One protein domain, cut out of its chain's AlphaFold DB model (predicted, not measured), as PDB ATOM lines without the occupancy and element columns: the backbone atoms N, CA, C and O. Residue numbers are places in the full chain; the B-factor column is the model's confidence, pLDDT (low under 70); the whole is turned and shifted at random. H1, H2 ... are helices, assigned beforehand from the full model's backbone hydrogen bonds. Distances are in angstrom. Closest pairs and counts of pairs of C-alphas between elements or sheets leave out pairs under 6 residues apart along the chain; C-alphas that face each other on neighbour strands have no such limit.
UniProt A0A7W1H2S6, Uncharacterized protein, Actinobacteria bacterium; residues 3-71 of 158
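AT A GLANCE: This is residues 3 to 71 of the 158 residues of an uncharacterized protein of Actinobacteria bacterium (UniProt A0A7W1H2S6). H1 crosses the long helix H4, H3 folds back beside H4, and short H5 packs between H3 and H4. Short H2 is near H5. The printed part has 69 residues and five named helices, H1 to H5, all helix and compact: radius of gyration of the C-alphas 11.1 A, spans 31 by 25 by 20 A.

IN THESE COORDINATES: H4, residues 39 to 58, spans 29.3 A. H1 is residues 3 to 15, beginning at (170.405, 140.467, 203.931), H2 20 to 23, H3 27 to 36, H5 66 to 69, ending at (149.053, 147.703, 190.254).

HOW THE PARTS SIT: H4, the hub, touches residues 7 to 11 of H1, about perpendicular at 80 degrees; the C-alphas of Thr 7 and Ala 45 are closest, 4.8 A apart. H3 and H4, a hairpin, only just touch, with 3 C-alpha pairs within 8 A. Within hydrogen-bond range are every O i to N i+4 pair in H3, 14 of 16 in H4 and 4 of 9 in H1, which has 4 of 10 O i to N i+3 pairs.

THE WHOLE: The printed part has no cut; residues 3 to 6 are under pLDDT 70.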
ATOM      1  N   ASP A   3     171.715 140.300 203.292       46.53
ATOM      2  CA  ASP A   3     170.405 140.467 203.931       46.53
ATOM      3  C   ASP A   3     169.324 141.011 202.974       46.53
ATOM      4  O   ASP A   3     168.158 140.633 203.037       46.53
ATOM      5  N   ARG A   4     169.709 141.832 201.981       46.12
ATOM      6  CA  ARG A   4     168.764 142.330 200.958       46.12
ATOM      7  C   ARG A   4     168.266 141.239 200.004       46.12
ATOM      8  O   ARG A   4     167.151 141.363 199.499       46.12
ATOM      9  N   LEU A   5     169.049 140.182 199.778       52.19
ATOM     10  CA  LEU A   5     168.696 139.111 198.838       52.19
ATOM     11  C   LEU A   5     167.599 138.186 199.380       52.19
ATOM     12  O   LEU A   5     166.792 137.707 198.590       52.19
ATOM     13  N   LEU A   6     167.479 138.023 200.702       63.22
ATOM     14  CA  LEU A   6     166.426 137.197 201.314       63.22
ATOM     15  C   LEU A   6     165.015 137.692 200.967       63.22
ATOM     16  O   LEU A   6     164.111 136.899 200.736       63.22
ATOM     17  N   THR A   7     164.816 139.010 200.893       81.75
ATOM     18  CA  THR A   7     163.470 139.558 200.647       81.75
ATOM     19  C   THR A   7     163.018 139.434 199.198       81.75
ATOM     20  O   THR A   7     161.834 139.203 198.956       81.75
ATOM     21  N   LEU A   8     163.944 139.564 198.240       91.19
ATOM     22  CA  LEU A   8     163.639 139.371 196.823       91.19
ATOM     23  C   LEU A   8     163.558 137.882 196.463       91.19
ATOM     24  O   LEU A   8     162.811 137.545 195.551       91.19
ATOM     25  N   ALA A   9     164.252 137.001 197.196       91.44
ATOM     26  CA  ALA A   9     164.218 135.555 196.974       91.44
ATOM     27  C   ALA A   9     162.783 135.012 196.899       91.44
ATOM     28  O   ALA A   9     162.443 134.347 195.933       91.44
ATOM     29  N   HIS A  10     161.890 135.428 197.803       92.12
ATOM     30  CA  HIS A  10     160.478 135.022 197.759       92.12
ATOM     31  C   HIS A  10     159.742 135.399 196.466       92.12
ATOM     32  O   HIS A  10     158.779 134.735 196.088       92.12
ATOM     33  N   ALA A  11     160.133 136.505 195.830       94.06
ATOM     34  CA  ALA A  11     159.564 136.910 194.551       94.06
ATOM     35  C   ALA A  11     160.235 136.178 193.382       94.06
ATOM     36  O   ALA A  11     159.561 135.890 192.400       94.06
ATOM     37  N   LEU A  12     161.527 135.853 193.492       95.12
ATOM     38  CA  LEU A  12     162.235 135.021 192.516       95.12
ATOM     39  C   LEU A  12     161.701 133.584 192.516       95.12
ATOM     40  O   LEU A  12     161.464 133.045 191.446       95.12
ATOM     41  N   ASP A  13     161.403 133.011 193.681       94.81
ATOM     42  CA  ASP A  13     160.793 131.679 193.783       94.81
ATOM     43  C   ASP A  13     159.412 131.620 193.106       94.81
ATOM     44  O   ASP A  13     159.002 130.577 192.606       94.81
ATOM     45  N   ALA A  14     158.677 132.738 193.098       95.12
ATOM     46  CA  ALA A  14     157.329 132.812 192.537       95.12
ATOM     47  C   ALA A  14     157.293 133.236 191.059       95.12
ATOM     48  O   ALA A  14     156.428 132.784 190.314       95.12
ATOM     49  N   PHE A  15     158.190 134.133 190.643       96.50
ATOM     50  CA  PHE A  15     158.123 134.820 189.348       96.50
ATOM     51  C   PHE A  15     159.461 134.860 188.599       96.50
ATOM     52  O   PHE A  15     159.540 135.485 187.546       96.50
ATOM     53  N   GLY A  16     160.523 134.246 189.128       94.81
ATOM     54  CA  GLY A  16     161.879 134.338 188.577       94.81
ATOM     55  C   GLY A  16     162.013 133.774 187.165       94.81
ATOM     56  O   GLY A  16     162.789 134.306 186.376       94.81
ATOM     57  N   ASP A  17     161.204 132.768 186.832       96.44
ATOM     58  CA  ASP A  17     161.166 132.151 185.503       96.44
ATOM     59  C   ASP A  17     160.143 132.810 184.556       96.44
ATOM     60  O   ASP A  17     160.012 132.409 183.399       96.44
ATOM     61  N   VAL A  18     159.400 133.824 185.019       96.56
ATOM     62  CA  VAL A  18     158.391 134.521 184.210       96.56
ATOM     63  C   VAL A  18     159.061 135.653 183.421       96.56
ATOM     64  O   VAL A  18     159.629 136.567 184.028       96.56
ATOM     65  N   PRO A  19     158.966 135.671 182.077       96.62
ATOM     66  CA  PRO A  19     159.470 136.783 181.280       96.62
ATOM     67  C   PRO A  19     158.840 138.115 181.703       96.62
ATOM     68  O   PRO A  19     157.634 138.198 181.938       96.62
ATOM     69  N   LEU A  20     159.631 139.193 181.740       95.25
ATOM     70  CA  LEU A  20     159.154 140.517 182.174       95.25
ATOM     71  C   LEU A  20     157.933 141.016 181.378       95.25
ATOM     72  O   LEU A  20     157.020 141.596 181.966       95.25
ATOM     73  N   ALA A  21     157.886 140.735 180.071       93.50
ATOM     74  CA  ALA A  21     156.764 141.090 179.197       93.50
ATOM     75  C   ALA A  21     155.438 140.419 179.611       93.50
ATOM     76  O   ALA A  21     154.361 141.001 179.460       93.50
ATOM     77  N   ASP A  22     155.504 139.212 180.174       96.06
ATOM     78  CA  ASP A  22     154.333 138.512 180.697       96.06
ATOM     79  C   ASP A  22     154.017 138.959 182.118       96.06
ATOM     80  O   ASP A  22     152.860 139.248 182.430       96.06
ATOM     81  N   LEU A  23     155.047 139.122 182.952       95.94
ATOM     82  CA  LEU A  23     154.905 139.586 184.328       95.94
ATOM     83  C   LEU A  23     154.232 140.967 184.410       95.94
ATOM     84  O   LEU A  23     153.440 141.209 185.322       95.94
ATOM     85  N   GLN A  24     154.471 141.859 183.437       95.12
ATOM     86  CA  GLN A  24     153.814 143.174 183.339       95.12
ATOM     87  C   GLN A  24     152.275 143.082 183.330       95.12
ATOM     88  O   GLN A  24     151.594 144.015 183.766       95.12
ATOM     89  N   ARG A  25     151.711 141.956 182.875       96.31
ATOM     90  CA  ARG A  25     150.260 141.722 182.797       96.31
ATOM     91  C   ARG A  25     149.697 140.974 184.011       96.31
ATOM     92  O   ARG A  25     148.482 140.870 184.133       96.31
ATOM     93  N   GLN A  26     150.548 140.536 184.939       96.56
ATOM     94  CA  GLN A  26     150.189 139.637 186.043       96.56
ATOM     95  C   GLN A  26     149.948 140.352 187.387       96.56
ATOM     96  O   GLN A  26     150.356 139.909 188.465       96.56
ATOM     97  N   ALA A  27     149.310 141.525 187.356       97.31
ATOM     98  CA  ALA A  27     149.063 142.294 188.578       97.31
ATOM     99  C   ALA A  27     148.157 141.550 189.581       97.31
ATOM    100  O   ALA A  27     148.297 141.747 190.793       97.31
ATOM    101  N   LEU A  28     147.244 140.701 189.094       97.56
ATOM    102  CA  LEU A  28     146.331 139.919 189.928       97.56
ATOM    103  C   LEU A  28     147.064 138.772 190.635       97.56
ATOM    104  O   LEU A  28     146.870 138.560 191.829       97.56
ATOM    105  N   GLU A  29     147.955 138.089 189.930       98.12
ATOM    106  CA  GLU A  29     148.789 137.000 190.428       98.12
ATOM    107  C   GLU A  29     149.760 137.523 191.490       98.12
ATOM    108  O   GLU A  29     149.892 136.929 192.559       98.12
ATOM    109  N   ILE A  30     150.357 138.701 191.267       98.00
ATOM    110  CA  ILE A  30     151.181 139.372 192.282       98.00
ATOM    111  C   ILE A  30     150.335 139.751 193.507       98.00
ATOM    112  O   ILE A  30     150.804 139.634 194.643       98.00
ATOM    113  N   ALA A  31     149.087 140.195 193.321       97.88
ATOM    114  CA  ALA A  31     148.194 140.496 194.439       97.88
ATOM    115  C   ALA A  31     147.834 139.232 195.240       97.88
ATOM    116  O   ALA A  31     147.856 139.270 196.474       97.88
ATOM    117  N   ALA A  32     147.568 138.115 194.558       97.88
ATOM    118  CA  ALA A  32     147.297 136.819 195.175       97.88
ATOM    119  C   ALA A  32     148.521 136.286 195.939       97.88
ATOM    120  O   ALA A  32     148.406 135.926 197.110       97.88
ATOM    121  N   TRP A  33     149.709 136.336 195.327       97.38
ATOM    122  CA  TRP A  33     150.973 135.982 195.978       97.38
ATOM    123  C   TRP A  33     151.196 136.801 197.254       97.38
ATOM    124  O   TRP A  33     151.450 136.239 198.318       97.38
ATOM    125  N   ARG A  34     151.000 138.127 197.201       96.25
ATOM    126  CA  ARG A  34     151.100 138.992 198.390       96.25
ATOM    127  C   ARG A  34     150.133 138.606 199.502       96.25
ATOM    128  O   ARG A  34     150.492 138.714 200.675       96.25
ATOM    129  N   ALA A  35     148.905 138.237 199.150       95.75
ATOM    130  CA  ALA A  35     147.895 137.835 200.121       95.75
ATOM    131  C   ALA A  35     148.280 136.526 200.830       95.75
ATOM    132  O   ALA A  35     147.993 136.380 202.015       95.75
ATOM    133  N   ALA A  36     148.988 135.631 200.134       95.94
ATOM    134  CA  ALA A  36     149.485 134.371 200.678       95.94
ATOM    135  C   ALA A  36     150.754 134.513 201.545       95.94
ATOM    136  O   ALA A  36     151.085 133.599 202.299       95.94
ATOM    137  N   LEU A  37     151.471 135.644 201.475       94.25
ATOM    138  CA  LEU A  37     152.679 135.851 202.279       94.25
ATOM    139  C   LEU A  37     152.369 135.991 203.784       94.25
ATOM    140  O   LEU A  37     151.416 136.690 204.160       94.25
ATOM    141  N   PRO A  38     153.242 135.452 204.662       92.88
ATOM    142  CA  PRO A  38     153.204 135.743 206.091       92.88
ATOM    143  C   PRO A  38     153.244 137.249 206.364       92.88
ATOM    144  O   PRO A  38     153.961 137.993 205.691       92.88
ATOM    145  N   GLU A  39     152.541 137.701 207.406       90.56
ATOM    146  CA  GLU A  39     152.394 139.132 207.726       90.56
ATOM    147  C   GLU A  39     153.738 139.874 207.806       90.56
ATOM    148  O   GLU A  39     153.896 140.948 207.229       90.56
ATOM    149  N   ARG A  40     154.744 139.265 208.453       88.50
ATOM    150  CA  ARG A  40     156.096 139.845 208.570       88.50
ATOM    151  C   ARG A  40     156.790 140.050 207.226       88.50
ATOM    152  O   ARG A  40     157.606 140.959 207.113       88.50
ATOM    153  N   LEU A  41     156.504 139.204 206.240       91.56
ATOM    154  CA  LEU A  41     157.184 139.197 204.944       91.56
ATOM    155  C   LEU A  41     156.440 140.007 203.887       91.56
ATOM    156  O   LEU A  41     157.067 140.497 202.950       91.56
ATOM    157  N   ARG A  42     155.126 140.203 204.050       93.88
ATOM    158  CA  ARG A  42     154.284 140.869 203.051       93.88
ATOM    159  C   ARG A  42     154.832 142.234 202.647       93.88
ATOM    160  O   ARG A  42     155.020 142.477 201.457       93.88
ATOM    161  N   TYR A  43     155.118 143.110 203.611       94.75
ATOM    162  CA  TYR A  43     155.675 144.434 203.322       94.75
ATOM    163  C   TYR A  43     157.068 144.388 202.673       94.75
ATOM    164  O   TYR A  43     157.202 144.955 201.580       94.75
ATOM    165  N   PRO A  44     158.092 143.752 203.284       94.50
ATOM    166  CA  PRO A  44     159.448 143.783 202.739       94.50
ATOM    167  C   PRO A  44     159.570 143.057 201.393       94.50
ATOM    168  O   PRO A  44     160.161 143.627 200.479       94.50
ATOM    169  N   ALA A  45     158.957 141.881 201.214       95.19
ATOM    170  CA  ALA A  45     159.019 141.144 199.947       95.19
ATOM    171  C   ALA A  45     158.312 141.906 198.811       95.19
ATOM    172  O   ALA A  45     158.860 142.062 197.720       95.19
ATOM    173  N   THR A  46     157.134 142.488 199.083       96.00
ATOM    174  CA  THR A  46     156.456 143.357 198.105       96.00
ATOM    175  C   THR A  46     157.302 144.583 197.764       96.00
ATOM    176  O   THR A  46     157.349 145.005 196.610       96.00
ATOM    177  N   SER A  47     157.944 145.196 198.764       96.50
ATOM    178  CA  SER A  47     158.780 146.382 198.558       96.50
ATOM    179  C   SER A  47     159.990 146.059 197.682       96.50
ATOM    180  O   SER A  47     160.273 146.812 196.751       96.50
ATOM    181  N   ALA A  48     160.646 144.921 197.921       96.12
ATOM    182  CA  ALA A  48     161.762 144.444 197.112       96.12
ATOM    183  C   ALA A  48     161.347 144.214 195.649       96.12
ATOM    184  O   ALA A  48     161.970 144.772 194.746       96.12
ATOM    185  N   LEU A  49     160.240 143.495 195.411       96.62
ATOM    186  CA  LEU A  49     159.713 143.272 194.059       96.62
ATOM    187  C   LEU A  49     159.358 144.593 193.357       96.62
ATOM    188  O   LEU A  49     159.707 144.806 192.198       96.62
ATOM    189  N   ARG A  50     158.714 145.530 194.067       97.31
ATOM    190  CA  ARG A  50     158.403 146.862 193.522       97.31
ATOM    191  C   ARG A  50     159.648 147.639 193.135       97.31
ATOM    192  O   ARG A  50     159.607 148.319 192.116       97.31
ATOM    193  N   GLN A  51     160.701 147.584 193.944       97.25
ATOM    194  CA  GLN A  51     161.962 148.265 193.656       97.25
ATOM    195  C   GLN A  51     162.636 147.666 192.418       97.25
ATOM    196  O   GLN A  51     163.017 148.419 191.526       97.25
ATOM    197  N   ALA A  52     162.693 146.335 192.311       96.50
ATOM    198  CA  ALA A  52     163.242 145.653 191.140       96.50
ATOM    199  C   ALA A  52     162.469 146.002 189.854       96.50
ATOM    200  O   ALA A  52     163.057 146.431 188.866       96.50
ATOM    201  N   LEU A  53     161.136 145.929 189.886       97.31
ATOM    202  CA  LEU A  53     160.302 146.267 188.728       97.31
ATOM    203  C   LEU A  53     160.273 147.770 188.422       97.31
ATOM    204  O   LEU A  53     159.980 148.162 187.300       97.31
ATOM    205  N   ALA A  54     160.577 148.637 189.391       98.12
ATOM    206  CA  ALA A  54     160.765 150.059 189.117       98.12
ATOM    207  C   ALA A  54     162.044 150.306 188.307       98.12
ATOM    208  O   ALA A  54     162.032 151.173 187.440       98.12
ATOM    209  N   ALA A  55     163.108 149.530 188.544       97.81
ATOM    210  CA  ALA A  55     164.300 149.569 187.700       97.81
ATOM    211  C   ALA A  55     163.992 149.075 186.278       97.81
ATOM    212  O   ALA A  55     164.399 149.720 185.322       97.81
ATOM    213  N   ALA A  56     163.198 148.007 186.133       97.38
ATOM    214  CA  ALA A  56     162.772 147.518 184.819       97.38
ATOM    215  C   ALA A  56     161.982 148.574 184.020       97.38
ATOM    216  O   ALA A  56     162.229 148.735 182.830       97.38
ATOM    217  N   VAL A  57     161.102 149.342 184.677       98.25
ATOM    218  CA  VAL A  57     160.429 150.497 184.050       98.25
ATOM    219  C   VAL A  57     161.430 151.595 183.681       98.25
ATOM    220  O   VAL A  57     161.376 152.131 182.583       98.25
ATOM    221  N   ALA A  58     162.362 151.932 184.577       98.38
ATOM    222  CA  ALA A  58     163.361 152.974 184.323       98.38
ATOM    223  C   ALA A  58     164.324 152.629 183.171       98.38
ATOM    224  O   ALA A  58     164.904 153.530 182.573       98.38
ATOM    225  N   TRP A  59     164.504 151.341 182.883       98.25
ATOM    226  CA  TRP A  59     165.278 150.832 181.750       98.25
ATOM    227  C   TRP A  59     164.418 150.508 180.526       98.25
ATOM    228  O   TRP A  59     164.918 149.881 179.599       98.25
ATOM    229  N   GLU A  60     163.140 150.895 180.539       97.31
ATOM    230  CA  GLU A  60     162.208 150.717 179.417       97.31
ATOM    231  C   GLU A  60     162.021 149.242 179.002       97.31
ATOM    232  O   GLU A  60     161.673 148.936 177.866       97.31
ATOM    233  N   LEU A  61     162.228 148.302 179.934       97.12
ATOM    234  CA  LEU A  61     161.988 146.869 179.707       97.12
ATOM    235  C   LEU A  61     160.502 146.506 179.815       97.12
ATOM    236  O   LEU A  61     160.072 145.490 179.274       97.12
ATOM    237  N   ILE A  62     159.754 147.306 180.577       97.31
ATOM    238  CA  ILE A  62     158.312 147.205 180.800       97.31
ATOM    239  C   ILE A  62     157.727 148.616 180.918       97.31
ATOM    240  O   ILE A  62     158.378 149.510 181.458       97.31
ATOM    241  N   ASP A  63     156.486 148.817 180.479       97.00
ATOM    242  CA  ASP A  63     155.863 150.152 180.471       97.00
ATOM    243  C   ASP A  63     155.458 150.606 181.878       97.00
ATOM    244  O   ASP A  63     155.511 151.782 182.238       97.00
ATOM    245  N   GLU A  64     155.013 149.654 182.698       96.12
ATOM    246  CA  GLU A  64     154.444 149.926 184.008       96.12
ATOM    247  C   GLU A  64     154.829 148.853 185.020       96.12
ATOM    248  O   GLU A  64     155.012 147.687 184.691       96.12
ATOM    249  N   ASN A  65     154.891 149.235 186.295       97.75
ATOM    250  CA  ASN A  65     155.249 148.320 187.374       97.75
ATOM    251  C   ASN A  65     154.013 147.517 187.847       97.75
ATOM    252  O   ASN A  65     153.185 148.068 188.592       97.75
ATOM    253  N   PRO A  66     153.881 146.218 187.507       97.88
ATOM    254  CA  PRO A  66     152.702 145.426 187.864       97.88
ATOM    255  C   PRO A  66     152.567 145.224 189.381       97.88
ATOM    256  O   PRO A  66     151.456 145.184 189.909       97.88
ATOM    257  N   ALA A  67     153.673 145.226 190.136       97.56
ATOM    258  CA  ALA A  67     153.630 145.119 191.595       97.56
ATOM    259  C   ALA A  67     153.085 146.381 192.285       97.56
ATOM    260  O   ALA A  67     152.656 146.311 193.446       97.56
ATOM    261  N   LYS A  68     153.070 147.539 191.607       97.25
ATOM    262  CA  LYS A  68     152.321 148.726 192.057       97.25
ATOM    263  C   LYS A  68     150.826 148.602 191.752       97.25
ATOM    264  O   LYS A  68     150.030 149.005 192.596       97.25
ATOM    265  N   LYS A  69     150.454 148.000 190.614       96.56
ATOM    266  CA  LYS A  69     149.053 147.703 190.254       96.56
ATOM    267  C   LYS A  69     148.414 146.651 191.168       96.56
ATOM    268  O   LYS A  69     147.220 146.724 191.426       96.56
ATOM    269  N   ALA A  70     149.213 145.761 191.756       96.50
ATOM    270  CA  ALA A  70     148.802 144.726 192.716       96.50
ATOM    271  C   ALA A  70     148.312 145.239 194.104       96.50
ATOM    272  O   ALA A  70     148.400 144.530 195.113       96.50
ATOM    273  N   GLY A  71     147.832 146.485 194.199       94.69
ATOM    274  CA  GLY A  71     147.221 147.072 195.401       94.69
ATOM    275  C   GLY A  71     148.164 147.891 196.291       94.69
ATOM    276  O   GLY A  71     149.284 148.221 195.920       94.69
TER     277      GLY A  71